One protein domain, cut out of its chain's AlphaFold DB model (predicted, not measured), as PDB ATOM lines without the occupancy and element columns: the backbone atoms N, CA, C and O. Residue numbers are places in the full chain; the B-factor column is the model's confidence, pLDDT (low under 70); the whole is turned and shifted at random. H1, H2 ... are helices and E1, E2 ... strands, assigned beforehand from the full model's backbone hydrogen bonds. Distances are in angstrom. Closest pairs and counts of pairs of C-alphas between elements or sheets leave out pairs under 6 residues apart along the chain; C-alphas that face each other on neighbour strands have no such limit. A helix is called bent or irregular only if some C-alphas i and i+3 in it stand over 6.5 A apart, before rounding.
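AT A GLANCE: This is residues 2 to 8, 22 to 72 and 84 to 92 of the 92 residues of an uncharacterized protein of Pyrobaculum sp (UniProt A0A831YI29). One strongly twisted antiparallel sheet of five strands, E4, E3, E2, E1 and E7, makes the body of this domain. From the E4 side the chain passes to the opposite edge of the sheet, where the bent strand E5 and the short E6 form a hairpin arm beyond E7, and its residues 66 to 71 stick out free. The short helix H1 only grazes the sheet with its residues 6 to 7. The printed part has 67 residues with one named helix and seven named strands, in the order H1, E1, E2, E3, E4, E5, E6, E7; the sheet's order is E4, E3, E2, E1, E7, and the class is mostly strand. The whole is compact, with a radius of gyration of the C-alphas of 12.0 A and spans of 32 by 24 by 23 A.

IN THESE COORDINATES: H1 is residues 5 to 8, with C-alpha 5 at (5.095, -38.831, 35.462). E1, residues 25 to 29, is 13.3 A long; E2, residues 35 to 40, 15.8 A; E3, residues 43 to 48, 16.2 A; E4, residues 51 to 56, 15.9 A. E5, residues 59 to 67, is the longest strand, 20.1 A from its first to its last C-alpha, and bends by 67 degrees at residue 62. E6 is residues 70 to 72. E7, residues 88 to 91, is 9.6 A long and ends with C-alpha 91 at (-1.366, -24.930, 41.190).

HOW THE PARTS SIT: E1, E2, E3 and E4 form a meander, each strand the antiparallel neighbour of the one before. In the hairpin of E1 and E2, N 27 and O 36 are 2.8 A apart, within hydrogen-bond range. In the hairpin of E2 and E3, N 45 and O 37 are within range at 2.8 A, and in that of E3 and E4, N 46 and O 53 at 2.8 A. E7, an edge strand, is antiparallel to E1 at 141 degrees, with N 89 and O 28 within range at 2.9 A. E5 and E6 form a hairpin of their own, with N 67 and O 70 within range at 2.8 A. E6 comes closest to E7 at the C-alphas of Arg 72 and Val 89, 6.7 A apart. E5 and E7 are near each other, while E5 and E1 are apart. The closest C-alphas of H1 and E2 are those of Met 7 and Leu 37, 7.2 A apart. H1 is too short for an O i to N i+4 pair; its one O i to N i+3 pair is within range.

THE WHOLE: The C-alphas farthest apart, those of Ala 51 and Glu 69, are 33.8 A apart. Residues 9 to 21 are not printed, with 14.5 A from C-alpha 8 to C-alpha 22, nor are residues 73 to 83, with 20.5 A from C-alpha 72 to C-alpha 84. The links that are printed whole are tight. The mean pLDDT of the printed part is 78.3; residues 2 to 3, 22 to 23, 49 to 50, 84 to 86 and 92 are under 70.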
ATOM      1  N   HIS A   2      -0.733 -41.427  36.452       61.38
ATOM      2  CA  HIS A   2      -0.354 -40.039  36.726       61.38
ATOM      3  C   HIS A   2      -0.278 -39.281  35.398       61.38
ATOM      4  O   HIS A   2       0.373 -39.748  34.470       61.38
ATOM      5  N   ARG A   3      -0.949 -38.128  35.294       66.75
ATOM      6  CA  ARG A   3      -1.006 -37.335  34.052       66.75
ATOM      7  C   ARG A   3       0.361 -36.760  33.647       66.75
ATOM      8  O   ARG A   3       0.568 -36.450  32.481       66.75
ATOM      9  N   PHE A   4       1.293 -36.657  34.597       71.56
ATOM     10  CA  PHE A   4       2.609 -36.042  34.414       71.56
ATOM     11  C   PHE A   4       3.717 -36.800  35.180       71.56
ATOM     12  O   PHE A   4       4.256 -36.278  36.156       71.56
ATOM     13  N   PRO A   5       4.064 -38.038  34.779       74.06
ATOM     14  CA  PRO A   5       5.095 -38.831  35.462       74.06
ATOM     15  C   PRO A   5       6.479 -38.159  35.415       74.06
ATOM     16  O   PRO A   5       7.242 -38.247  36.374       74.06
ATOM     17  N   TRP A   6       6.751 -37.390  34.355       80.56
ATOM     18  CA  TRP A   6       7.995 -36.642  34.160       80.56
ATOM     19  C   TRP A   6       8.304 -35.640  35.284       80.56
ATOM     20  O   TRP A   6       9.469 -35.382  35.572       80.56
ATOM     21  N   MET A   7       7.285 -35.073  35.947       78.50
ATOM     22  CA  MET A   7       7.515 -34.108  37.029       78.50
ATOM     23  C   MET A   7       8.230 -34.766  38.212       78.50
ATOM     24  O   MET A   7       9.121 -34.162  38.805       78.50
ATOM     25  N   VAL A   8       7.895 -36.025  38.517       75.19
ATOM     26  CA  VAL A   8       8.551 -36.801  39.580       75.19
ATOM     27  C   VAL A   8      10.016 -37.060  39.229       75.19
ATOM     28  O   VAL A   8      10.878 -36.972  40.100       75.19
ATOM     29  N   TYR A  22      10.541 -26.103  49.490       56.09
ATOM     30  CA  TYR A  22       9.080 -26.048  49.299       56.09
ATOM     31  C   TYR A  22       8.563 -25.163  48.159       56.09
ATOM     32  O   TYR A  22       7.358 -25.149  47.921       56.09
ATOM     33  N   THR A  23       9.412 -24.456  47.410       66.81
ATOM     34  CA  THR A  23       8.914 -23.563  46.347       66.81
ATOM     35  C   THR A  23       8.875 -24.293  45.006       66.81
ATOM     36  O   THR A  23       9.664 -24.023  44.105       66.81
ATOM     37  N   VAL A  24       7.970 -25.266  44.890       75.69
ATOM     38  CA  VAL A  24       7.620 -25.878  43.603       75.69
ATOM     39  C   VAL A  24       6.432 -25.119  43.032       75.69
ATOM     40  O   VAL A  24       5.340 -25.178  43.585       75.69
ATOM     41  N   GLU A  25       6.619 -24.431  41.910       81.31
ATOM     42  CA  GLU A  25       5.510 -23.781  41.213       81.31
ATOM     43  C   GLU A  25       5.136 -24.574  39.969       81.31
ATOM     44  O   GLU A  25       5.964 -24.804  39.084       81.31
ATOM     45  N   ILE A  26       3.871 -24.982  39.886       83.31
ATOM     46  CA  ILE A  26       3.350 -25.716  38.734       83.31
ATOM     47  C   ILE A  26       2.376 -24.816  37.985       83.31
ATOM     48  O   ILE A  26       1.405 -24.318  38.552       83.31
ATOM     49  N   TYR A  27       2.615 -24.650  36.690       83.31
ATOM     50  CA  TYR A  27       1.780 -23.869  35.791       83.31
ATOM     51  C   TYR A  27       1.208 -24.775  34.714       83.31
ATOM     52  O   TYR A  27       1.948 -25.342  33.912       83.31
ATOM     53  N   VAL A  28      -0.113 -24.891  34.663       84.81
ATOM     54  CA  VAL A  28      -0.791 -25.726  33.667       84.81
ATOM     55  C   VAL A  28      -1.545 -24.834  32.699       84.81
ATOM     56  O   VAL A  28      -2.271 -23.924  33.107       84.81
ATOM     57  N   ALA A  29      -1.356 -25.078  31.406       84.81
ATOM     58  CA  ALA A  29      -2.136 -24.431  30.370       84.81
ATOM     59  C   ALA A  29      -3.619 -24.784  30.544       84.81
ATOM     60  O   ALA A  29      -3.962 -25.935  30.811       84.81
ATOM     61  N   ARG A  30      -4.523 -23.811  30.385       80.56
ATOM     62  CA  ARG A  30      -5.965 -24.050  30.596       80.56
ATOM     63  C   ARG A  30      -6.543 -25.127  29.665       80.56
ATOM     64  O   ARG A  30      -7.491 -25.804  30.042       80.56
ATOM     65  N   ASP A  31      -5.975 -25.274  28.472       78.31
ATOM     66  CA  ASP A  31      -6.321 -26.310  27.489       78.31
ATOM     67  C   ASP A  31      -5.676 -27.680  27.790       78.31
ATOM     68  O   ASP A  31      -5.965 -28.665  27.117       78.31
ATOM     69  N   GLY A  32      -4.811 -27.760  28.807       76.94
ATOM     70  CA  GLY A  32      -4.070 -28.961  29.178       76.94
ATOM     71  C   GLY A  32      -2.983 -29.369  28.180       76.94
ATOM     72  O   GLY A  32      -2.445 -30.467  28.316       76.94
ATOM     73  N   SER A  33      -2.666 -28.519  27.198       77.06
ATOM     74  CA  SER A  33      -1.668 -28.802  26.154       77.06
ATOM     75  C   SER A  33      -0.231 -28.805  26.678       77.06
ATOM     76  O   SER A  33       0.647 -29.437  26.091       77.06
ATOM     77  N   GLU A  34       0.006 -28.116  27.794       79.44
ATOM     78  CA  GLU A  34       1.331 -27.920  28.361       79.44
ATOM     79  C   GLU A  34       1.270 -27.811  29.888       79.44
ATOM     80  O   GLU A  34       0.359 -27.204  30.463       79.44
ATOM     81  N   ALA A  35       2.284 -28.370  30.544       82.75
ATOM     82  CA  ALA A  35       2.556 -28.159  31.957       82.75
ATOM     83  C   ALA A  35       4.007 -27.702  32.138       82.75
ATOM     84  O   ALA A  35       4.926 -28.264  31.532       82.75
ATOM     85  N   ARG A  36       4.199 -26.687  32.986       83.44
ATOM     86  CA  ARG A  36       5.504 -26.161  33.379       83.44
ATOM     87  C   ARG A  36       5.724 -26.325  34.871       83.44
ATOM     88  O   ARG A  36       4.821 -26.072  35.660       83.44
ATOM     89  N   LEU A  37       6.939 -26.697  35.238       85.06
ATOM     90  CA  LEU A  37       7.382 -26.899  36.611       85.06
ATOM     91  C   LEU A  37       8.570 -25.977  36.888       85.06
ATOM     92  O   LEU A  37       9.620 -26.143  36.270       85.06
ATOM     93  N   SER A  38       8.435 -25.028  37.807       80.88
ATOM     94  CA  SER A  38       9.549 -24.207  38.284       80.88
ATOM     95  C   SER A  38      10.003 -24.692  39.654       80.88
ATOM     96  O   SER A  38       9.225 -24.717  40.602       80.88
ATOM     97  N   LEU A  39      11.270 -25.105  39.731       76.81
ATOM     98  CA  LEU A  39      11.926 -25.518  40.979       76.81
ATOM     99  C   LEU A  39      12.800 -24.405  41.577       76.81
ATOM    100  O   LEU A  39      13.158 -24.455  42.746       76.81
ATOM    101  N   ASN A  40      13.205 -23.442  40.750       73.44
ATOM    102  CA  ASN A  40      13.979 -22.273  41.149       73.44
ATOM    103  C   ASN A  40      13.785 -21.186  40.078       73.44
ATOM    104  O   ASN A  40      14.412 -21.271  39.011       73.44
ATOM    105  N   PRO A  41      12.894 -20.206  40.296       70.00
ATOM    106  CA  PRO A  41      12.695 -19.113  39.355       70.00
ATOM    107  C   PRO A  41      14.028 -18.421  39.009       70.00
ATOM    108  O   PRO A  41      14.884 -18.257  39.875       70.00
ATOM    109  N   PRO A  42      14.249 -18.020  37.745       74.50
ATOM    110  CA  PRO A  42      13.306 -18.014  36.630       74.50
ATOM    111  C   PRO A  42      13.355 -19.294  35.775       74.50
ATOM    112  O   PRO A  42      12.913 -19.266  34.630       74.50
ATOM    113  N   LYS A  43      13.934 -20.404  36.248       78.94
ATOM    114  CA  LYS A  43      14.036 -21.645  35.460       78.94
ATOM    115  C   LYS A  43      12.768 -22.483  35.594       78.94
ATOM    116  O   LYS A  43      12.267 -22.690  36.700       78.94
ATOM    117  N   ALA A  44      12.276 -23.004  34.474       81.94
ATOM    118  CA  ALA A  44      11.162 -23.939  34.448       81.94
ATOM    119  C   ALA A  44      11.382 -25.075  33.451       81.94
ATOM    120  O   ALA A  44      11.940 -24.904  32.374       81.94
ATOM    121  N   PHE A  45      10.885 -26.249  33.804       81.06
ATOM    122  CA  PHE A  45      10.829 -27.414  32.940       81.06
ATOM    123  C   PHE A  45       9.472 -27.450  32.256       81.06
ATOM    124  O   PHE A  45       8.448 -27.389  32.929       81.06
ATOM    125  N   CYS A  46       9.463 -27.535  30.931       78.88
ATOM    126  CA  CYS A  46       8.248 -27.637  30.130       78.88
ATOM    127  C   CYS A  46       8.160 -29.024  29.524       78.88
ATOM    128  O   CYS A  46       9.146 -29.512  28.967       78.88
ATOM    129  N   ALA A  47       6.978 -29.627  29.600       77.12
ATOM    130  CA  ALA A  47       6.669 -30.847  28.878       77.12
ATOM    131  C   ALA A  47       5.651 -30.565  27.776       77.12
ATOM    132  O   ALA A  47       4.530 -30.133  28.049       77.12
ATOM    133  N   GLN A  48       6.043 -30.858  26.539       70.38
ATOM    134  CA  GLN A  48       5.189 -30.766  25.360       70.38
ATOM    135  C   GLN A  48       5.342 -32.056  24.556       70.38
ATOM    136  O   GLN A  48       6.461 -32.460  24.240       70.38
ATOM    137  N   ASN A  49       4.229 -32.720  24.235       69.75
ATOM    138  CA  ASN A  49       4.217 -33.948  23.425       69.75
ATOM    139  C   ASN A  49       5.171 -35.055  23.932       69.75
ATOM    140  O   ASN A  49       5.766 -35.778  23.141       69.75
ATOM    141  N   GLY A  50       5.356 -35.167  25.253       69.56
ATOM    142  CA  GLY A  50       6.241 -36.165  25.870       69.56
ATOM    143  C   GLY A  50       7.727 -35.789  25.921       69.56
ATOM    144  O   GLY A  50       8.492 -36.484  26.582       69.56
ATOM    145  N   ALA A  51       8.143 -34.679  25.304       75.12
ATOM    146  CA  ALA A  51       9.497 -34.148  25.438       75.12
ATOM    147  C   ALA A  51       9.572 -33.145  26.597       75.12
ATOM    148  O   ALA A  51       8.755 -32.226  26.674       75.12
ATOM    149  N   VAL A  52      10.572 -33.297  27.470       79.06
ATOM    150  CA  VAL A  52      10.840 -32.391  28.598       79.06
ATOM    151  C   VAL A  52      12.049 -31.522  28.271       79.06
ATOM    152  O   VAL A  52      13.098 -32.042  27.887       79.06
ATOM    153  N   LYS A  53      11.929 -30.201  28.426       81.38
ATOM    154  CA  LYS A  53      13.034 -29.252  28.217       81.38
ATOM    155  C   LYS A  53      13.092 -28.211  29.327       81.38
ATOM    156  O   LYS A  53      12.059 -27.735  29.793       81.38
ATOM    157  N   GLU A  54      14.305 -27.837  29.727       80.31
ATOM    158  CA  GLU A  54      14.541 -26.677  30.595       80.31
ATOM    159  C   GLU A  54      14.440 -25.398  29.752       80.31
ATOM    160  O   GLU A  54      15.075 -25.275  28.706       80.31
ATOM    161  N   THR A  55      13.624 -24.452  30.199       79.44
ATOM    162  CA  THR A  55      13.445 -23.135  29.588       79.44
ATOM    163  C   THR A  55      13.300 -22.070  30.673       79.44
ATOM    164  O   THR A  55      13.231 -22.360  31.871       79.44
ATOM    165  N   ARG A  56      13.260 -20.805  30.267       81.19
ATOM    166  CA  ARG A  56      12.976 -19.694  31.169       81.19
ATOM    167  C   ARG A  56      11.463 -19.573  31.378       81.19
ATOM    168  O   ARG A  56      10.691 -19.601  30.421       81.19
ATOM    169  N   LEU A  57      11.037 -19.449  32.631       79.38
ATOM    170  CA  LEU A  57       9.653 -19.194  33.014       79.38
ATOM    171  C   LEU A  57       9.298 -17.745  32.674       79.38
ATOM    172  O   LEU A  57       9.504 -16.832  33.469       79.38
ATOM    173  N   GLU A  58       8.769 -17.536  31.474       81.19
ATOM    174  CA  GLU A  58       8.326 -16.224  31.011       81.19
ATOM    175  C   GLU A  58       6.801 -16.123  31.061       81.19
ATOM    176  O   GLU A  58       6.106 -16.148  30.043       81.19
ATOM    177  N   LEU A  59       6.280 -16.061  32.287       81.56
ATOM    178  CA  LEU A  59       4.865 -15.880  32.581       81.56
ATOM    179  C   LEU A  59       4.645 -14.540  33.291       81.56
ATOM    180  O   LEU A  59       5.339 -14.210  34.247       81.56
ATOM    181  N   THR A  60       3.643 -13.786  32.856       83.62
ATOM    182  CA  THR A  60       3.198 -12.550  33.503       83.62
ATOM    183  C   THR A  60       1.884 -12.795  34.213       83.62
ATOM    184  O   THR A  60       0.931 -13.300  33.612       83.62
ATOM    185  N   PHE A  61       1.814 -12.416  35.485       84.31
ATOM    186  CA  PHE A  61       0.559 -12.422  36.224       84.31
ATOM    187  C   PHE A  61      -0.499 -11.600  35.475       84.31
ATOM    188  O   PHE A  61      -0.235 -10.482  35.036       84.31
ATOM    189  N   SER A  62      -1.695 -12.161  35.305       85.56
ATOM    190  CA  SER A  62      -2.796 -11.481  34.625       85.56
ATOM    191  C   SER A  62      -3.914 -11.087  35.575       85.56
ATOM    192  O   SER A  62      -4.397  -9.965  35.451       85.56
ATOM    193  N   ARG A  63      -4.414 -12.013  36.401       88.94
ATOM    194  CA  ARG A  63      -5.541 -11.785  37.323       88.94
ATOM    195  C   ARG A  63      -5.769 -12.978  38.247       88.94
ATOM    196  O   ARG A  63      -5.370 -14.094  37.923       88.94
ATOM    197  N   TYR A  64      -6.524 -12.748  39.314       88.88
ATOM    198  CA  TYR A  64      -7.186 -13.802  40.079       88.88
ATOM    199  C   TYR A  64      -8.511 -14.202  39.402       88.88
ATOM    200  O   TYR A  64      -9.227 -13.349  38.875       88.88
ATOM    201  N   GLU A  65      -8.831 -15.494  39.379       87.81
ATOM    202  CA  GLU A  65     -10.086 -16.049  38.854       87.81
ATOM    203  C   GLU A  65     -10.649 -17.049  39.876       87.81
ATOM    204  O   GLU A  65      -9.902 -17.863  40.413       87.81
ATOM    205  N   VAL A  66     -11.951 -16.983  40.170       88.44
ATOM    206  CA  VAL A  66     -12.610 -17.955  41.056       88.44
ATOM    207  C   VAL A  66     -13.002 -19.181  40.231       88.44
ATOM    208  O   VAL A  66     -13.684 -19.051  39.216       88.44
ATOM    209  N   TYR A  67     -12.568 -20.366  40.653       80.88
ATOM    210  CA  TYR A  67     -12.927 -21.642  40.038       80.88
ATOM    211  C   TYR A  67     -13.171 -22.684  41.126       80.88
ATOM    212  O   TYR A  67     -12.298 -22.898  41.967       80.88
ATOM    213  N   GLU A  68     -14.337 -23.337  41.085       82.50
ATOM    214  CA  GLU A  68     -14.779 -24.294  42.118       82.50
ATOM    215  C   GLU A  68     -14.627 -23.711  43.533       82.50
ATOM    216  O   GLU A  68     -13.981 -24.303  44.392       82.50
ATOM    217  N   GLU A  69     -15.141 -22.491  43.740       84.69
ATOM    218  CA  GLU A  69     -15.106 -21.764  45.025       84.69
ATOM    219  C   GLU A  69     -13.696 -21.415  45.548       84.69
ATOM    220  O   GLU A  69     -13.553 -20.833  46.622       84.69
ATOM    221  N   LYS A  70     -12.638 -21.696  44.775       84.25
ATOM    222  CA  LYS A  70     -11.245 -21.371  45.107       84.25
ATOM    223  C   LYS A  70     -10.708 -20.256  44.218       84.25
ATOM    224  O   LYS A  70     -11.001 -20.195  43.024       84.25
ATOM    225  N   ILE A  71      -9.871 -19.394  44.788       86.44
ATOM    226  CA  ILE A  71      -9.138 -18.373  44.033       86.44
ATOM    227  C   ILE A  71      -7.958 -19.045  43.326       86.44
ATOM    228  O   ILE A  71      -7.171 -19.751  43.954       86.44
ATOM    229  N   ARG A  72      -7.827 -18.822  42.018       87.12
ATOM    230  CA  ARG A  72      -6.708 -19.290  41.197       87.12
ATOM    231  C   ARG A  72      -5.991 -18.108  40.557       87.12
ATOM    232  O   ARG A  72      -6.626 -17.180  40.056       87.12
ATOM    233  N   THR A  84      -0.042 -22.263  21.405       53.34
ATOM    234  CA  THR A  84      -1.397 -22.771  21.692       53.34
ATOM    235  C   THR A  84      -2.011 -22.177  22.969       53.34
ATOM    236  O   THR A  84      -3.153 -21.715  22.956       53.34
ATOM    237  N   ALA A  85      -1.247 -22.085  24.062       57.09
ATOM    238  CA  ALA A  85      -1.785 -21.734  25.376       57.09
ATOM    239  C   ALA A  85      -1.517 -20.275  25.788       57.09
ATOM    240  O   ALA A  85      -0.440 -19.923  26.270       57.09
ATOM    241  N   ARG A  86      -2.542 -19.419  25.672       69.25
ATOM    242  CA  ARG A  86      -2.484 -17.994  26.075       69.25
ATOM    243  C   ARG A  86      -2.612 -17.756  27.584       69.25
ATOM    244  O   ARG A  86      -2.343 -16.647  28.043       69.25
ATOM    245  N   LYS A  87      -3.086 -18.745  28.351       82.38
ATOM    246  CA  LYS A  87      -3.362 -18.620  29.790       82.38
ATOM    247  C   LYS A  87      -2.929 -19.873  30.548       82.38
ATOM    248  O   LYS A  87      -3.319 -20.980  30.178       82.38
ATOM    249  N   TYR A  88      -2.200 -19.658  31.632       82.81
ATOM    250  CA  TYR A  88      -1.750 -20.672  32.575       82.81
ATOM    251  C   TYR A  88      -2.399 -20.434  33.925       82.81
ATOM    252  O   TYR A  88      -2.677 -19.294  34.294       82.81
ATOM    253  N   VAL A  89      -2.625 -21.514  34.654       85.69
ATOM    254  CA  VAL A  89      -3.121 -21.487  36.025       85.69
ATOM    255  C   VAL A  89      -2.032 -22.035  36.927       85.69
ATOM    256  O   VAL A  89      -1.454 -23.080  36.615       85.69
ATOM    257  N   ARG A  90      -1.751 -21.331  38.023       85.50
ATOM    258  CA  ARG A  90      -0.843 -21.823  39.059       85.50
ATOM    259  C   ARG A  90      -1.574 -22.811  39.960       85.50
ATOM    260  O   ARG A  90      -2.682 -22.532  40.421       85.50
ATOM    261  N   LEU A  91      -0.954 -23.960  40.182       79.06
ATOM    262  CA  LEU A  91      -1.366 -24.930  41.190       79.06
ATOM    263  C   LEU A  91      -0.503 -24.704  42.435       79.06
ATOM    264  O   LEU A  91       0.720 -24.601  42.315       79.06
ATOM    265  N   ILE A  92      -1.164 -24.593  43.587       68.50
ATOM    266  CA  ILE A  92      -0.576 -24.506  44.931       68.50
ATOM    267  C   ILE A  92      -0.912 -25.806  45.657       68.50
ATOM    268  O   ILE A  92      -2.067 -26.268  45.486       68.50
TER     269      ILE A  92